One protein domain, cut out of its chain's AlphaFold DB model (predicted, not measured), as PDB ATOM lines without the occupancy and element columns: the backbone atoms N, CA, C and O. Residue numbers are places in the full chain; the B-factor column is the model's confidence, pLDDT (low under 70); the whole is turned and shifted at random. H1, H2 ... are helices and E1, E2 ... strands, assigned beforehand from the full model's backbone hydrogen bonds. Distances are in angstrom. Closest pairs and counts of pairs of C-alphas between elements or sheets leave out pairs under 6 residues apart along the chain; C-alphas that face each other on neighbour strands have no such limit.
ATOM      1  N   THR A  38     206.025 112.670 128.170       79.81
ATOM      2  CA  THR A  38     206.128 112.179 129.544       79.81
ATOM      3  C   THR A  38     207.094 111.016 129.610       79.81
ATOM      4  O   THR A  38     207.215 110.217 128.678       79.81
ATOM      5  N   GLU A  39     207.726 110.876 130.767       83.56
ATOM      6  CA  GLU A  39     208.557 109.721 131.090       83.56
ATOM      7  C   GLU A  39     207.757 108.408 131.007       83.56
ATOM      8  O   GLU A  39     208.248 107.397 130.516       83.56
ATOM      9  N   ALA A  40     206.471 108.428 131.372       85.50
ATOM     10  CA  ALA A  40     205.589 107.269 131.223       85.50
ATOM     11  C   ALA A  40     205.421 106.836 129.753       85.50
ATOM     12  O   ALA A  40     205.363 105.642 129.457       85.50
ATOM     13  N   GLY A  41     205.346 107.789 128.815       87.00
ATOM     14  CA  GLY A  41     205.340 107.497 127.379       87.00
ATOM     15  C   GLY A  41     206.636 106.828 126.929       87.00
ATOM     16  O   GLY A  41     206.603 105.823 126.220       87.00
ATOM     17  N   TYR A  42     207.761 107.332 127.428       90.25
ATOM     18  CA  TYR A  42     209.083 106.793 127.145       90.25
ATOM     19  C   TYR A  42     209.260 105.361 127.659       90.25
ATOM     20  O   TYR A  42     209.644 104.472 126.901       90.25
ATOM     21  N   GLN A  43     208.873 105.098 128.909       90.38
ATOM     22  CA  GLN A  43     208.902 103.754 129.485       90.38
ATOM     23  C   GLN A  43     208.032 102.771 128.693       90.38
ATOM     24  O   GLN A  43     208.456 101.647 128.441       90.38
ATOM     25  N   ARG A  44     206.845 103.191 128.231       91.38
ATOM     26  CA  ARG A  44     206.007 102.354 127.356       91.38
ATOM     27  C   ARG A  44     206.686 102.055 126.022       91.38
ATOM     28  O   ARG A  44     206.579 100.925 125.553       91.38
ATOM     29  N   LYS A  45     207.369 103.032 125.412       92.12
ATOM     30  CA  LYS A  45     208.141 102.812 124.178       92.12
ATOM     31  C   LYS A  45     209.228 101.756 124.409       92.12
ATOM     32  O   LYS A  45     209.272 100.770 123.686       92.12
ATOM     33  N   LEU A  46     210.010 101.897 125.480       94.12
ATOM     34  CA  LEU A  46     211.048 100.930 125.859       94.12
ATOM     35  C   LEU A  46     210.497  99.520 126.096       94.12
ATOM     36  O   LEU A  46     211.063  98.544 125.611       94.12
ATOM     37  N   GLN A  47     209.376  99.408 126.813       94.75
ATOM     38  CA  GLN A  47     208.727  98.122 127.073       94.75
ATOM     39  C   GLN A  47     208.281  97.430 125.785       94.75
ATOM     40  O   GLN A  47     208.462  96.223 125.659       94.75
ATOM     41  N   ARG A  48     207.741  98.178 124.816       95.38
ATOM     42  CA  ARG A  48     207.362  97.624 123.506       95.38
ATOM     43  C   ARG A  48     208.566  97.136 122.711       95.38
ATOM     44  O   ARG A  48     208.421  96.204 121.932       95.38
ATOM     45  N   SER A  49     209.735  97.738 122.923       96.44
ATOM     46  CA  SER A  49     210.963  97.329 122.244       96.44
ATOM     47  C   SER A  49     211.529  95.999 122.741       96.44
ATOM     48  O   SER A  49     212.332  95.384 122.045       96.44
ATOM     49  N   VAL A  50     211.100  95.505 123.907       97.19
ATOM     50  CA  VAL A  50     211.484  94.169 124.383       97.19
ATOM     51  C   VAL A  50     210.919  93.097 123.447       97.19
ATOM     52  O   VAL A  50     209.733  93.075 123.136       97.19
ATOM     53  N   GLY A  51     211.781  92.185 123.002       96.75
ATOM     54  CA  GLY A  51     211.451  91.104 122.073       96.75
ATOM     55  C   GLY A  51     211.607  91.452 120.588       96.75
ATOM     56  O   GLY A  51     211.634  90.527 119.764       96.75
ATOM     57  N   MET A  52     211.762  92.735 120.238       97.50
ATOM     58  CA  MET A  52     212.067  93.157 118.866       97.50
ATOM     59  C   MET A  52     213.383  92.550 118.390       97.50
ATOM     60  O   MET A  52     214.312  92.376 119.183       97.50
ATOM     61  N   SER A  53     213.465  92.226 117.097       97.00
ATOM     62  CA  SER A  53     214.748  91.893 116.482       97.00
ATOM     63  C   SER A  53     215.649  93.123 116.398       97.00
ATOM     64  O   SER A  53     215.170  94.257 116.478       97.00
ATOM     65  N   LYS A  54     216.948  92.917 116.173       95.12
ATOM     66  CA  LYS A  54     217.885  94.015 115.917       95.12
ATOM     67  C   LYS A  54     217.404  94.929 114.789       95.12
ATOM     68  O   LYS A  54     217.403  96.142 114.961       95.12
ATOM     69  N   GLN A  55     216.962  94.359 113.667       96.12
ATOM     70  CA  GLN A  55     216.496  95.164 112.537       96.12
ATOM     71  C   GLN A  55     215.250  95.980 112.896       96.12
ATOM     72  O   GLN A  55     215.222  97.172 112.635       96.12
ATOM     73  N   GLN A  56     214.267  95.379 113.573       97.12
ATOM     74  CA  GLN A  56     213.070  96.101 114.021       97.12
ATOM     75  C   GLN A  56     213.414  97.236 114.988       97.12
ATOM     76  O   GLN A  56     212.826  98.312 114.921       97.12
ATOM     77  N   LEU A  57     214.383  97.002 115.876       96.25
ATOM     78  CA  LEU A  57     214.866  98.025 116.790       96.25
ATOM     79  C   LEU A  57     215.505  99.190 116.025       96.25
ATOM     80  O   LEU A  57     215.229 100.340 116.353       96.25
ATOM     81  N   ILE A  58     216.309  98.904 114.997       95.69
ATOM     82  CA  ILE A  58     216.917  99.923 114.130       95.69
ATOM     83  C   ILE A  58     215.847 100.684 113.345       95.69
ATOM     84  O   ILE A  58     215.902 101.906 113.263       95.69
ATOM     85  N   ASP A  59     214.844  99.988 112.817       95.81
ATOM     86  CA  ASP A  59     213.764 100.615 112.056       95.81
ATOM     87  C   ASP A  59     212.937 101.580 112.933       95.81
ATOM     88  O   ASP A  59     212.479 102.616 112.454       95.81
ATOM     89  N   GLU A  60     212.762 101.277 114.227       92.94
ATOM     90  CA  GLU A  60     211.979 102.109 115.154       92.94
ATOM     91  C   GLU A  60     212.797 103.200 115.877       92.94
ATOM     92  O   GLU A  60     212.277 104.287 116.158       92.94
ATOM     93  N   TRP A  61     214.055 102.925 116.227       92.69
ATOM     94  CA  TRP A  61     214.910 103.831 117.010       92.69
ATOM     95  C   TRP A  61     215.982 104.546 116.183       92.69
ATOM     96  O   TRP A  61     216.585 105.497 116.678       92.69
ATOM     97  N   GLY A  62     216.197 104.126 114.938       93.56
ATOM     98  CA  GLY A  62     217.277 104.583 114.071       93.56
ATOM     99  C   GLY A  62     218.560 103.765 114.232       93.56
ATOM    100  O   GLY A  62     218.597 102.707 114.868       93.56
ATOM    101  N   GLU A  63     219.647 104.266 113.655       94.00
ATOM    102  CA  GLU A  63     220.965 103.661 113.832       94.00
ATOM    103  C   GLU A  63     221.498 103.926 115.249       94.00
ATOM    104  O   GLU A  63     221.399 105.054 115.750       94.00
ATOM    105  N   PRO A  64     222.057 102.911 115.932       94.12
ATOM    106  CA  PRO A  64     222.659 103.114 117.239       94.12
ATOM    107  C   PRO A  64     223.939 103.946 117.115       94.12
ATOM    108  O   PRO A  64     224.714 103.804 116.174       94.12
ATOM    109  N   VAL A  65     224.222 104.749 118.137       92.94
ATOM    110  CA  VAL A  65     225.483 105.498 118.237       92.94
ATOM    111  C   VAL A  65     226.659 104.546 118.430       92.94
ATOM    112  O   VAL A  65     227.747 104.774 117.911       92.94
ATOM    113  N   THR A  66     226.447 103.472 119.192       91.94
ATOM    114  CA  THR A  66     227.428 102.390 119.319       91.94
ATOM    115  C   THR A  66     226.746 101.034 119.336       91.94
ATOM    116  O   THR A  66     225.667 100.871 119.909       91.94
ATOM    117  N   GLU A  67     227.420 100.057 118.738       93.94
ATOM    118  CA  GLU A  67     227.056  98.649 118.769       93.94
ATOM    119  C   GLU A  67     228.279  97.827 119.196       93.94
ATOM    120  O   GLU A  67     229.351  97.941 118.600       93.94
ATOM    121  N   PHE A  68     228.116  96.980 120.211       91.31
ATOM    122  CA  PHE A  68     229.144  96.051 120.674       91.31
ATOM    123  C   PHE A  68     228.595  94.628 120.677       91.31
ATOM    124  O   PHE A  68     227.660  94.333 121.415       91.31
ATOM    125  N   ALA A  69     229.187  93.736 119.882       89.00
ATOM    126  CA  ALA A  69     228.805  92.328 119.827       89.00
ATOM    127  C   ALA A  69     229.822  91.456 120.581       89.00
ATOM    128  O   ALA A  69     230.966  91.293 120.152       89.00
ATOM    129  N   HIS A  70     229.390  90.861 121.688       83.12
ATOM    130  CA  HIS A  70     230.117  89.824 122.404       83.12
ATOM    131  C   HIS A  70     229.864  88.461 121.761       83.12
ATOM    132  O   HIS A  70     228.726  88.040 121.539       83.12
ATOM    133  N   LYS A  71     230.949  87.739 121.479       83.00
ATOM    134  CA  LYS A  71     230.886  86.357 120.992       83.00
ATOM    135  C   LYS A  71     230.806  85.393 122.169       83.00
ATOM    136  O   LYS A  71     231.253  85.703 123.269       83.00
ATOM    137  N   GLN A  72     230.276  84.197 121.919       83.75
ATOM    138  CA  GLN A  72     230.336  83.133 122.915       83.75
ATOM    139  C   GLN A  72     231.795  82.785 123.225       83.75
ATOM    140  O   GLN A  72     232.589  82.560 122.310       83.75
ATOM    141  N   VAL A  73     232.130  82.718 124.511       84.50
ATOM    142  CA  VAL A  73     233.468  82.341 124.979       84.50
ATOM    143  C   VAL A  73     233.388  80.966 125.622       84.50
ATOM    144  O   VAL A  73     232.610  80.769 126.556       84.50
ATOM    145  N   TYR A  74     234.206  80.031 125.141       85.88
ATOM    146  CA  TYR A  74     234.332  78.680 125.685       85.88
ATOM    147  C   TYR A  74     235.726  78.467 126.277       85.88
ATOM    148  O   TYR A  74     236.719  78.917 125.711       85.88
ATOM    149  N   SER A  75     235.805  77.733 127.384       87.50
ATOM    150  CA  SER A  75     237.062  77.219 127.934       87.50
ATOM    151  C   SER A  75     236.879  75.766 128.340       87.50
ATOM    152  O   SER A  75     235.916  75.437 129.029       87.50
ATOM    153  N   GLN A  76     237.776  74.888 127.881       90.31
ATOM    154  CA  GLN A  76     237.727  73.444 128.160       90.31
ATOM    155  C   GLN A  76     236.353  72.809 127.847       90.31
ATOM    156  O   GLN A  76     235.852  71.974 128.593       90.31
ATOM    157  N   GLY A  77     235.699  73.254 126.767       87.88
ATOM    158  CA  GLY A  77     234.361  72.785 126.380       87.88
ATOM    159  C   GLY A  77     233.201  73.350 127.215       87.88
ATOM    160  O   GLY A  77     232.046  73.072 126.906       87.88
ATOM    161  N   LYS A  78     233.468  74.180 128.231       88.56
ATOM    162  CA  LYS A  78     232.451  74.868 129.036       88.56
ATOM    163  C   LYS A  78     232.202  76.280 128.510       88.56
ATOM    164  O   LYS A  78     233.145  77.047 128.315       88.56
ATOM    165  N   LEU A  79     230.932  76.643 128.327       87.69
ATOM    166  CA  LEU A  79     230.525  78.014 128.011       87.69
ATOM    167  C   LEU A  79     230.791  78.927 129.220       87.69
ATOM    168  O   LEU A  79     230.266  78.687 130.307       87.69
ATOM    169  N   LEU A  80     231.603  79.963 129.020       83.06
ATOM    170  CA  LEU A  80     231.930  80.974 130.029       83.06
ATOM    171  C   LEU A  80     231.109  82.258 129.861       83.06
ATOM    172  O   LEU A  80     230.714  82.857 130.855       83.06
ATOM    173  N   GLN A  81     230.834  82.673 128.622       80.94
ATOM    174  CA  GLN A  81     230.053  83.877 128.321       80.94
ATOM    175  C   GLN A  81     229.130  83.612 127.131       80.94
ATOM    176  O   GLN A  81     229.558  83.038 126.129       80.94
ATOM    177  N   LYS A  82     227.858  84.003 127.256       82.69
ATOM    178  CA  LYS A  82     226.874  83.927 126.170       82.69
ATOM    179  C   LYS A  82     227.118  85.048 125.159       82.69
ATOM    180  O   LYS A  82     227.642  86.094 125.518       82.69
ATOM    181  N   ALA A  83     226.721  84.821 123.908       86.44
ATOM    182  CA  ALA A  83     226.728  85.885 122.914       86.44
ATOM    183  C   ALA A  83     225.648  86.911 123.258       86.44
ATOM    184  O   ALA A  83     224.492  86.545 123.474       86.44
ATOM    185  N   GLU A  84     226.039  88.176 123.276       91.06
ATOM    186  CA  GLU A  84     225.149  89.301 123.516       91.06
ATOM    187  C   GLU A  84     225.562  90.482 122.646       91.06
ATOM    188  O   GLU A  84     226.739  90.655 122.337       91.06
ATOM    189  N   THR A  85     224.597  91.303 122.255       94.44
ATOM    190  CA  THR A  85     224.856  92.555 121.546       94.44
ATOM    191  C   THR A  85     224.330  93.707 122.383       94.44
ATOM    192  O   THR A  85     223.213  93.655 122.893       94.44
ATOM    193  N   ILE A  86     225.130  94.753 122.541       94.88
ATOM    194  CA  ILE A  86     224.775  95.965 123.272       94.88
ATOM    195  C   ILE A  86     224.657  97.100 122.261       94.88
ATOM    196  O   ILE A  86     225.602  97.361 121.520       94.88
ATOM    197  N   MET A  87     223.510  97.775 122.237       96.25
ATOM    198  CA  MET A  87     223.241  98.904 121.345       96.25
ATOM    199  C   MET A  87     222.875 100.139 122.160       96.25
ATOM    200  O   MET A  87     221.999 100.070 123.022       96.25
ATOM    201  N   ASN A  88     223.531 101.264 121.884       95.75
ATOM    202  CA  ASN A  88     223.311 102.521 122.598       95.75
ATOM    203  C   ASN A  88     222.711 103.594 121.694       95.75
ATOM    204  O   ASN A  88     223.197 103.823 120.586       95.75
ATOM    205  N   TYR A  89     221.724 104.313 122.216       93.88
ATOM    206  CA  TYR A  89     221.006 105.386 121.540       93.88
ATOM    207  C   TYR A  89     221.057 106.658 122.376       93.88
ATOM    208  O   TYR A  89     220.738 106.624 123.563       93.88
ATOM    209  N   TYR A  90     221.417 107.777 121.751       90.06
ATOM    210  CA  TYR A  90     221.371 109.092 122.384       90.06
ATOM    211  C   TYR A  90     220.202 109.904 121.845       90.06
ATOM    212  O   TYR A  90     220.034 110.050 120.636       90.06
ATOM    213  N   GLN A  91     219.414 110.458 122.760       86.12
ATOM    214  CA  GLN A  91     218.358 111.411 122.449       86.12
ATOM    215  C   GLN A  91     218.647 112.727 123.157       86.12
ATOM    216  O   GLN A  91     218.908 112.754 124.362       86.12
ATOM    217  N   HIS A  92     218.580 113.821 122.402       83.81
ATOM    218  CA  HIS A  92     218.777 115.167 122.918       83.81
ATOM    219  C   HIS A  92     217.486 115.965 122.795       83.81
ATOM    220  O   HIS A  92     216.888 116.032 121.723       83.81
ATOM    221  N   THR A  93     217.084 116.611 123.885       81.94
ATOM    222  CA  THR A  93     215.965 117.559 123.875       81.94
ATOM    223  C   THR A  93     216.454 118.908 124.366       81.94
ATOM    224  O   THR A  93     217.088 118.985 125.418       81.94
ATOM    225  N   ASN A  94     216.151 119.971 123.627       83.62
ATOM    226  CA  ASN A  94     216.505 121.333 124.008       83.62
ATOM    227  C   ASN A  94     215.283 122.043 124.581       83.62
ATOM    228  O   ASN A  94     214.231 122.086 123.944       83.62
ATOM    229  N   PHE A  95     215.437 122.629 125.763       83.31
ATOM    230  CA  PHE A  95     214.443 123.507 126.357       83.31
ATOM    231  C   PHE A  95     214.927 124.951 126.288       83.31
ATOM    232  O   PHE A  95     215.942 125.308 126.885       83.31
ATOM    233  N   ASN A  96     214.192 125.779 125.549       86.81
ATOM    234  CA  ASN A  96     214.499 127.193 125.379       86.81
ATOM    235  C   ASN A  96     213.670 128.012 126.366       86.81
ATOM    236  O   ASN A  96     212.447 128.088 126.246       86.81
ATOM    237  N   GLN A  97     214.339 128.644 127.323       83.81
ATOM    238  CA  GLN A  97     213.731 129.619 128.218       83.81
ATOM    239  C   GLN A  97     213.767 130.997 127.558       83.81
ATOM    240  O   GLN A  97     214.858 131.481 127.239       83.81
ATOM    241  N   PRO A  98     212.611 131.645 127.337       86.62
ATOM    242  CA  PRO A  98     212.576 132.988 126.778       86.62
ATOM    243  C   PRO A  98     213.157 134.001 127.771       86.62
ATOM    244  O   PRO A  98     213.062 133.820 128.985       86.62
ATOM    245  N   ALA A  99     213.718 135.094 127.250       89.38
ATOM    246  CA  ALA A  99     214.147 136.203 128.091       89.38
ATOM    247  C   ALA A  99     212.944 136.800 128.844       89.38
ATOM    248  O   ALA A  99     211.861 136.963 128.273       89.38
ATOM    249  N   LYS A 100     213.137 137.151 130.117       92.00
ATOM    250  CA  LYS A 100     212.093 137.712 130.978       92.00
ATOM    251  C   LYS A 100     212.596 138.975 131.664       92.00
ATOM    252  O   LYS A 100     213.591 138.946 132.377       92.00
ATOM    253  N   LEU A 101     211.867 140.073 131.487       89.81
ATOM    254  CA  LEU A 101     212.059 141.303 132.251       89.81
ATOM    255  C   LEU A 101     210.950 141.409 133.298       89.81
ATOM    256  O   LEU A 101     209.768 141.428 132.953       89.81
ATOM    257  N   THR A 102     211.325 141.489 134.569       89.88
ATOM    258  CA  THR A 102     210.393 141.729 135.674       89.88
ATOM    259  C   THR A 102     210.669 143.104 136.263       89.88
ATOM    260  O   THR A 102     211.778 143.383 136.713       89.88
ATOM    261  N   ILE A 103     209.653 143.964 136.270       90.88
ATOM    262  CA  ILE A 103     209.721 145.302 136.861       90.88
ATOM    263  C   ILE A 103     208.990 145.244 138.201       90.88
ATOM    264  O   ILE A 103     207.810 144.893 138.244       90.88
ATOM    265  N   LYS A 104     209.683 145.558 139.298       90.94
ATOM    266  CA  LYS A 104     209.104 145.595 140.649       90.94
ATOM    267  C   LYS A 104     209.225 146.997 141.227       90.94
ATOM    268  O   LYS A 104     210.315 147.561 141.271       90.94
ATOM    269  N   GLN A 105     208.117 147.543 141.708       87.94
ATOM    270  CA  GLN A 105     208.126 148.788 142.466       87.94
ATOM    271  C   GLN A 105     208.489 148.490 143.924       87.94
ATOM    272  O   GLN A 105     207.827 147.684 144.573       87.94
ATOM    273  N   VAL A 106     209.563 149.106 144.419       85.19
ATOM    274  CA  VAL A 106     210.090 148.876 145.781       85.19
ATOM    275  C   VAL A 106     209.654 149.986 146.735       85.19
ATOM    276  O   VAL A 106     209.499 149.761 147.931       85.19
ATOM    277  N   SER A 107     209.416 151.187 146.208       85.38
ATOM    278  CA  SER A 107     208.863 152.318 146.953       85.38
ATOM    279  C   SER A 107     208.156 153.293 146.010       85.38
ATOM    280  O   SER A 107     208.120 153.089 144.794       85.38
ATOM    281  N   ASN A 108     207.609 154.380 146.555       82.12
ATOM    282  CA  ASN A 108     206.863 155.389 145.795       82.12
ATOM    283  C   ASN A 108     207.665 156.005 144.630       82.12
ATOM    284  O   ASN A 108     207.064 156.438 143.654       82.12
ATOM    285  N   ASN A 109     209.004 155.975 144.691       86.12
ATOM    286  CA  ASN A 109     209.892 156.548 143.674       86.12
ATOM    287  C   ASN A 109     211.001 155.589 143.203       86.12
ATOM    288  O   ASN A 109     211.953 156.031 142.563       86.12
ATOM    289  N   SER A 110     210.920 154.292 143.518       82.38
ATOM    290  CA  SER A 110     211.961 153.329 143.145       82.38
ATOM    291  C   SER A 110     211.388 152.123 142.412       82.38
ATOM    292  O   SER A 110     210.499 151.428 142.913       82.38
ATOM    293  N   LEU A 111     211.944 151.870 141.227       90.69
ATOM    294  CA  LEU A 111     211.737 150.663 140.440       90.69
ATOM    295  C   LEU A 111     213.006 149.812 140.495       90.69
ATOM    296  O   LEU A 111     214.120 150.328 140.432       90.69
ATOM    297  N   THR A 112     212.821 148.501 140.566       88.25
ATOM    298  CA  THR A 112     213.874 147.507 140.354       88.25
ATOM    299  C   THR A 112     213.572 146.712 139.097       88.25
ATOM    300  O   THR A 112     212.419 146.370 138.818       88.25
ATOM    301  N   TYR A 113     214.629 146.434 138.342       88.69
ATOM    302  CA  TYR A 113     214.586 145.686 137.096       88.69
ATOM    303  C   TYR A 113     215.328 144.374 137.312       88.69
ATOM    304  O   TYR A 113     216.503 144.375 137.668       88.69
ATOM    305  N   ASP A 114     214.631 143.266 137.105       88.12
ATOM    306  CA  ASP A 114     215.196 141.923 137.148       88.12
ATOM    307  C   ASP A 114     215.129 141.344 135.734       88.12
ATOM    308  O   ASP A 114     214.041 141.113 135.194       88.12
ATOM    309  N   PHE A 115     216.294 141.213 135.101       90.00
ATOM    310  CA  PHE A 115     216.426 140.719 133.738       90.00
ATOM    311  C   PHE A 115     216.996 139.304 133.748       90.00
ATOM    312  O   PHE A 115     218.140 139.077 134.140       90.00
ATOM    313  N   GLN A 116     216.203 138.363 133.250       89.06
ATOM    314  CA  GLN A 116     216.617 136.994 132.988       89.06
ATOM    315  C   GLN A 116     216.885 136.858 131.483       89.06
ATOM    316  O   GLN A 116     215.949 137.018 130.690       89.06
ATOM    317  N   PRO A 117     218.135 136.599 131.058       87.81
ATOM    318  CA  PRO A 117     218.452 136.416 129.648       87.81
ATOM    319  C   PRO A 117     217.824 135.128 129.103       87.81
ATOM    320  O   PRO A 117     217.481 134.212 129.853       87.81
ATOM    321  N   GLN A 118     217.709 135.046 127.776       90.69
ATOM    322  CA  GLN A 118     217.354 133.795 127.114       90.69
ATOM    323  C   GLN A 118     218.406 132.732 127.446       90.69
ATOM    324  O   GLN A 118     219.606 133.009 127.424       90.69
ATOM    325  N   SER A 119     217.961 131.513 127.728       87.06
ATOM    326  CA  SER A 119     218.862 130.385 127.935       87.06
ATOM    327  C   SER A 119     218.316 129.128 127.276       87.06
ATOM    328  O   SER A 119     217.105 128.944 127.150       87.06
ATOM    329  N   THR A 120     219.223 128.260 126.843       88.50
ATOM    330  CA  THR A 120     218.883 126.936 126.323       88.50
ATOM    331  C   THR A 120     219.486 125.897 127.248       88.50
ATOM    332  O   THR A 120     220.690 125.895 127.496       88.50
ATOM    333  N   THR A 121     218.648 125.008 127.766       85.88
ATOM    334  CA  THR A 121     219.081 123.839 128.527       85.88
ATOM    335  C   THR A 121     218.965 122.615 127.634       85.88
ATOM    336  O   THR A 121     217.871 122.263 127.191       85.88
ATOM    337  N   THR A 122     220.092 121.965 127.361       85.75
ATOM    338  CA  THR A 122     220.123 120.696 126.631       85.75
ATOM    339  C   THR A 122     220.043 119.545 127.621       85.75
ATOM    340  O   THR A 122     220.866 119.429 128.527       85.75
ATOM    341  N   PHE A 123     219.061 118.676 127.427       86.62
ATOM    342  CA  PHE A 123     218.946 117.414 128.139       86.62
ATOM    343  C   PHE A 123     219.413 116.272 127.242       86.62
ATOM    344  O   PHE A 123     219.252 116.318 126.021       86.62
ATOM    345  N   SER A 124     220.003 115.255 127.861       88.19
ATOM    346  CA  SER A 124     220.523 114.073 127.186       88.19
ATOM    347  C   SER A 124     219.978 112.833 127.873       88.19
ATOM    348  O   SER A 124     220.029 112.746 129.103       88.19
ATOM    349  N   CYS A 125     219.480 111.898 127.073       91.31
ATOM    350  CA  CYS A 125     219.031 110.590 127.514       91.31
ATOM    351  C   CYS A 125     219.767 109.509 126.723       91.31
ATOM    352  O   CYS A 125     219.683 109.464 125.492       91.31
ATOM    353  N   LEU A 126     220.480 108.643 127.437       93.81
ATOM    354  CA  LEU A 126     221.132 107.465 126.889       93.81
ATOM    355  C   LEU A 126     220.238 106.252 127.123       93.81
ATOM    356  O   LEU A 126     219.900 105.942 128.261       93.81
ATOM    357  N   THR A 127     219.897 105.538 126.056       95.94
ATOM    358  CA  THR A 127     219.239 104.231 126.112       95.94
ATOM    359  C   THR A 127     220.221 103.149 125.715       95.94
ATOM    360  O   THR A 127     220.815 103.225 124.645       95.94
ATOM    361  N   THR A 128     220.331 102.100 126.516       96.94
ATOM    362  CA  THR A 128     221.084 100.899 126.159       96.94
ATOM    363  C   THR A 128     220.133  99.722 126.044       96.94
ATOM    364  O   THR A 128     219.471  99.361 127.018       96.94
ATOM    365  N   PHE A 129     220.119  99.077 124.883       97.50
ATOM    366  CA  PHE A 129     219.461  97.794 124.674       97.50
ATOM    367  C   PHE A 129     220.481  96.669 124.726       97.50
ATOM    368  O   PHE A 129     221.560  96.757 124.140       97.50
ATOM    369  N   ARG A 130     220.115  95.593 125.419       96.44
ATOM    370  CA  ARG A 130     220.854  94.336 125.419       96.44
ATOM    371  C   ARG A 130     220.066  93.325 124.613       96.44
ATOM    372  O   ARG A 130     218.876  93.114 124.867       96.44
ATOM    373  N   LEU A 131     220.737  92.719 123.651       96.19
ATOM    374  CA  LEU A 131     220.177  91.744 122.743       96.19
ATOM    375  C   LEU A 131     220.828  90.384 122.990       96.19
ATOM    376  O   LEU A 131     222.047  90.280 123.102       96.19
ATOM    377  N   GLU A 132     220.015  89.336 123.024       93.81
ATOM    378  CA  GLU A 132     220.459  87.944 122.975       93.81
ATOM    379  C   GLU A 132     219.777  87.269 121.791       93.81
ATOM    380  O   GLU A 132     218.582  87.462 121.573       93.81
ATOM    381  N   HIS A 133     220.523  86.467 121.026       90.50
ATOM    382  CA  HIS A 133     220.003  85.816 119.813       90.50
ATOM    383  C   HIS A 133     219.295  86.807 118.869       90.50
ATOM    384  O   HIS A 133     218.219  86.524 118.347       90.50
ATOM    385  N   ASP A 134     219.901  87.986 118.700       91.62
ATOM    386  CA  ASP A 134     219.406  89.075 117.850       91.62
ATOM    387  C   ASP A 134     218.050  89.671 118.271       91.62
ATOM    388  O   ASP A 134     217.368  90.310 117.474       91.62
ATOM    389  N   ARG A 135     217.649  89.484 119.537       95.75
ATOM    390  CA  ARG A 135     216.415  90.041 120.102       95.75
ATOM    391  C   ARG A 135     216.659  90.805 121.381       95.75
ATOM    392  O   ARG A 135     217.430  90.365 122.229       95.75
ATOM    393  N   VAL A 136     215.944  91.909 121.559       96.81
ATOM    394  CA  VAL A 136     216.010  92.712 122.781       96.81
ATOM    395  C   VAL A 136     215.487  91.903 123.962       96.81
ATOM    396  O   VAL A 136     214.327  91.499 123.988       96.81
ATOM    397  N   VAL A 137     216.335  91.705 124.963       96.88
ATOM    398  CA  VAL A 137     215.987  90.996 126.204       96.88
ATOM    399  C   VAL A 137     215.855  91.934 127.393       96.88
ATOM    400  O   VAL A 137     215.137  91.637 128.342       96.88
ATOM    401  N   SER A 138     216.544  93.071 127.356       96.31
ATOM    402  CA  SER A 138     216.484  94.072 128.414       96.31
ATOM    403  C   SER A 138     216.924  95.433 127.898       96.31
ATOM    404  O   SER A 138     217.672  95.526 126.923       96.31
ATOM    405  N   TYR A 139     216.520  96.480 128.605       96.25
ATOM    406  CA  TYR A 139     216.965  97.841 128.364       96.25
ATOM    407  C   TYR A 139     217.356  98.511 129.683       96.25
ATOM    408  O   TYR A 139     216.880  98.134 130.754       96.25
ATOM    409  N   LYS A 140     218.198  99.533 129.593       95.50
ATOM    410  CA  LYS A 140     218.426 100.523 130.648       95.50
ATOM    411  C   LYS A 140     218.439 101.907 130.018       95.50
ATOM    412  O   LYS A 140     218.728 102.038 128.830       95.50
ATOM    413  N   TYR A 141     218.132 102.929 130.800       94.25
ATOM    414  CA  TYR A 141     218.290 104.307 130.364       94.25
ATOM    415  C   TYR A 141     218.804 105.169 131.510       94.25
ATOM    416  O   TYR A 141     218.531 104.881 132.675       94.25
ATOM    417  N   GLU A 142     219.568 106.199 131.172       92.56
ATOM    418  CA  GLU A 142     220.132 107.154 132.122       92.56
ATOM    419  C   GLU A 142     220.228 108.552 131.506       92.56
ATOM    420  O   GLU A 142     220.274 108.709 130.284       92.56
ATOM    421  N   GLY A 143     220.247 109.575 132.359       88.19
ATOM    422  CA  GLY A 143     220.271 110.976 131.950       88.19
ATOM    423  C   GLY A 143     219.055 111.753 132.446       88.19
ATOM    424  O   GLY A 143     218.385 111.346 133.393       88.19
ATOM    425  N   ASN A 144     218.789 112.891 131.808       82.25
ATOM    426  CA  ASN A 144     217.741 113.825 132.217       82.25
ATOM    427  C   ASN A 144     216.689 113.967 131.112       82.25
ATOM    428  O   ASN A 144     217.029 113.976 129.931       82.25
TER     429      ASN A 144
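AT A GLANCE: This is residues 38 to 144 of the 149 residues of an uncharacterized protein of Orbus hercynius (UniProt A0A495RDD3). Picture a long, narrow rod built on a two-stranded ribbon, E4 beside E7, which continues at one end as the hairpin of E5 and E6. Towards the other end E1 and E8 widen the ribbon to four strands, H1 and H2 are both on one face of this wider part, H1 over E8 and H2 beside the strands, and the small hairpin of E2 and E3 makes the tip. The printed part has 107 residues, with two named helices and then eight named strands along the chain; the four-stranded sheet has the order E1, E4, E7, E8, all antiparallel, and the class is mixed, helices and strands. The whole is extended, with a radius of gyration of the C-alphas of 23.8 A and spans of 89 by 27 by 20 A.

IN THESE COORDINATES: Find C-alpha 39 at (208.557, 109.721, 131.090); from there H1 runs 15.4 A to residue 49. H2 is residues 54 to 61. Next come E1, residues 66 to 70, E2, residues 73 to 75, and E3, residues 78 to 81. Look for C-alpha 84 at (225.149, 89.301, 123.516), where E4 begins; it runs 42.2 A to residue 97. E5, residues 100 to 107, spans 21.9 A, and E6, residues 110 to 116, spans 19.8 A. E7, residues 119 to 132, runs back over 42.8 A. E8, residues 135 to 143, spans 24.4 A, bends by 56 degrees at residue 138 and ends at C-alpha 143, (220.271, 110.976, 131.950).

HOW THE PARTS SIT: Begin with inner strands E4 and E7, antiparallel at 165 degrees, where N 91 and O 125 are 2.9 A apart, within hydrogen-bond range. On the edges, E1 pairs with E4 through N 68 and O 86, 2.9 A, and E8 forms a hairpin with E7 through N 128 and O 140, 2.8 A. This sheet is twisted. E4 runs on into E5 at 45 degrees, and the hairpin of E5 and E6 has N 104 and O 112 at 2.9 A. E1 runs on into E2 at 25 degrees, and the hairpin of E2 and E3 has N 75 and O 78 at 2.9 A. H1 and H2 are on the same face of the four-stranded sheet, giving two layers, helices over one face of a sheet. H1, at a height over the sheet of 10.4 A, lies over E8 and runs along it at 10 degrees on the local plane; the closest C-alphas are those of Ser 49 and Val 136, 6.9 A. H2, at a height of 7.9 A, is only just over none of the strands, with 2 of its 8 C-alphas falling on E8. The helices are close but not clearly touching, C-alphas 49 and 57 being the closest at 6.7 A, at a shallow tilt of 25 degrees, opposite ways. In H1 and H2 every O i to N i+4 pair is within hydrogen-bond range.

THE WHOLE: The two C-alphas farthest apart, those of Gln 76 and Asn 108, are 89.3 A apart. The printed part has no cut, and the links between named elements are tight. The mean pLDDT of the printed part is 90.3, and no printed residue is under 70.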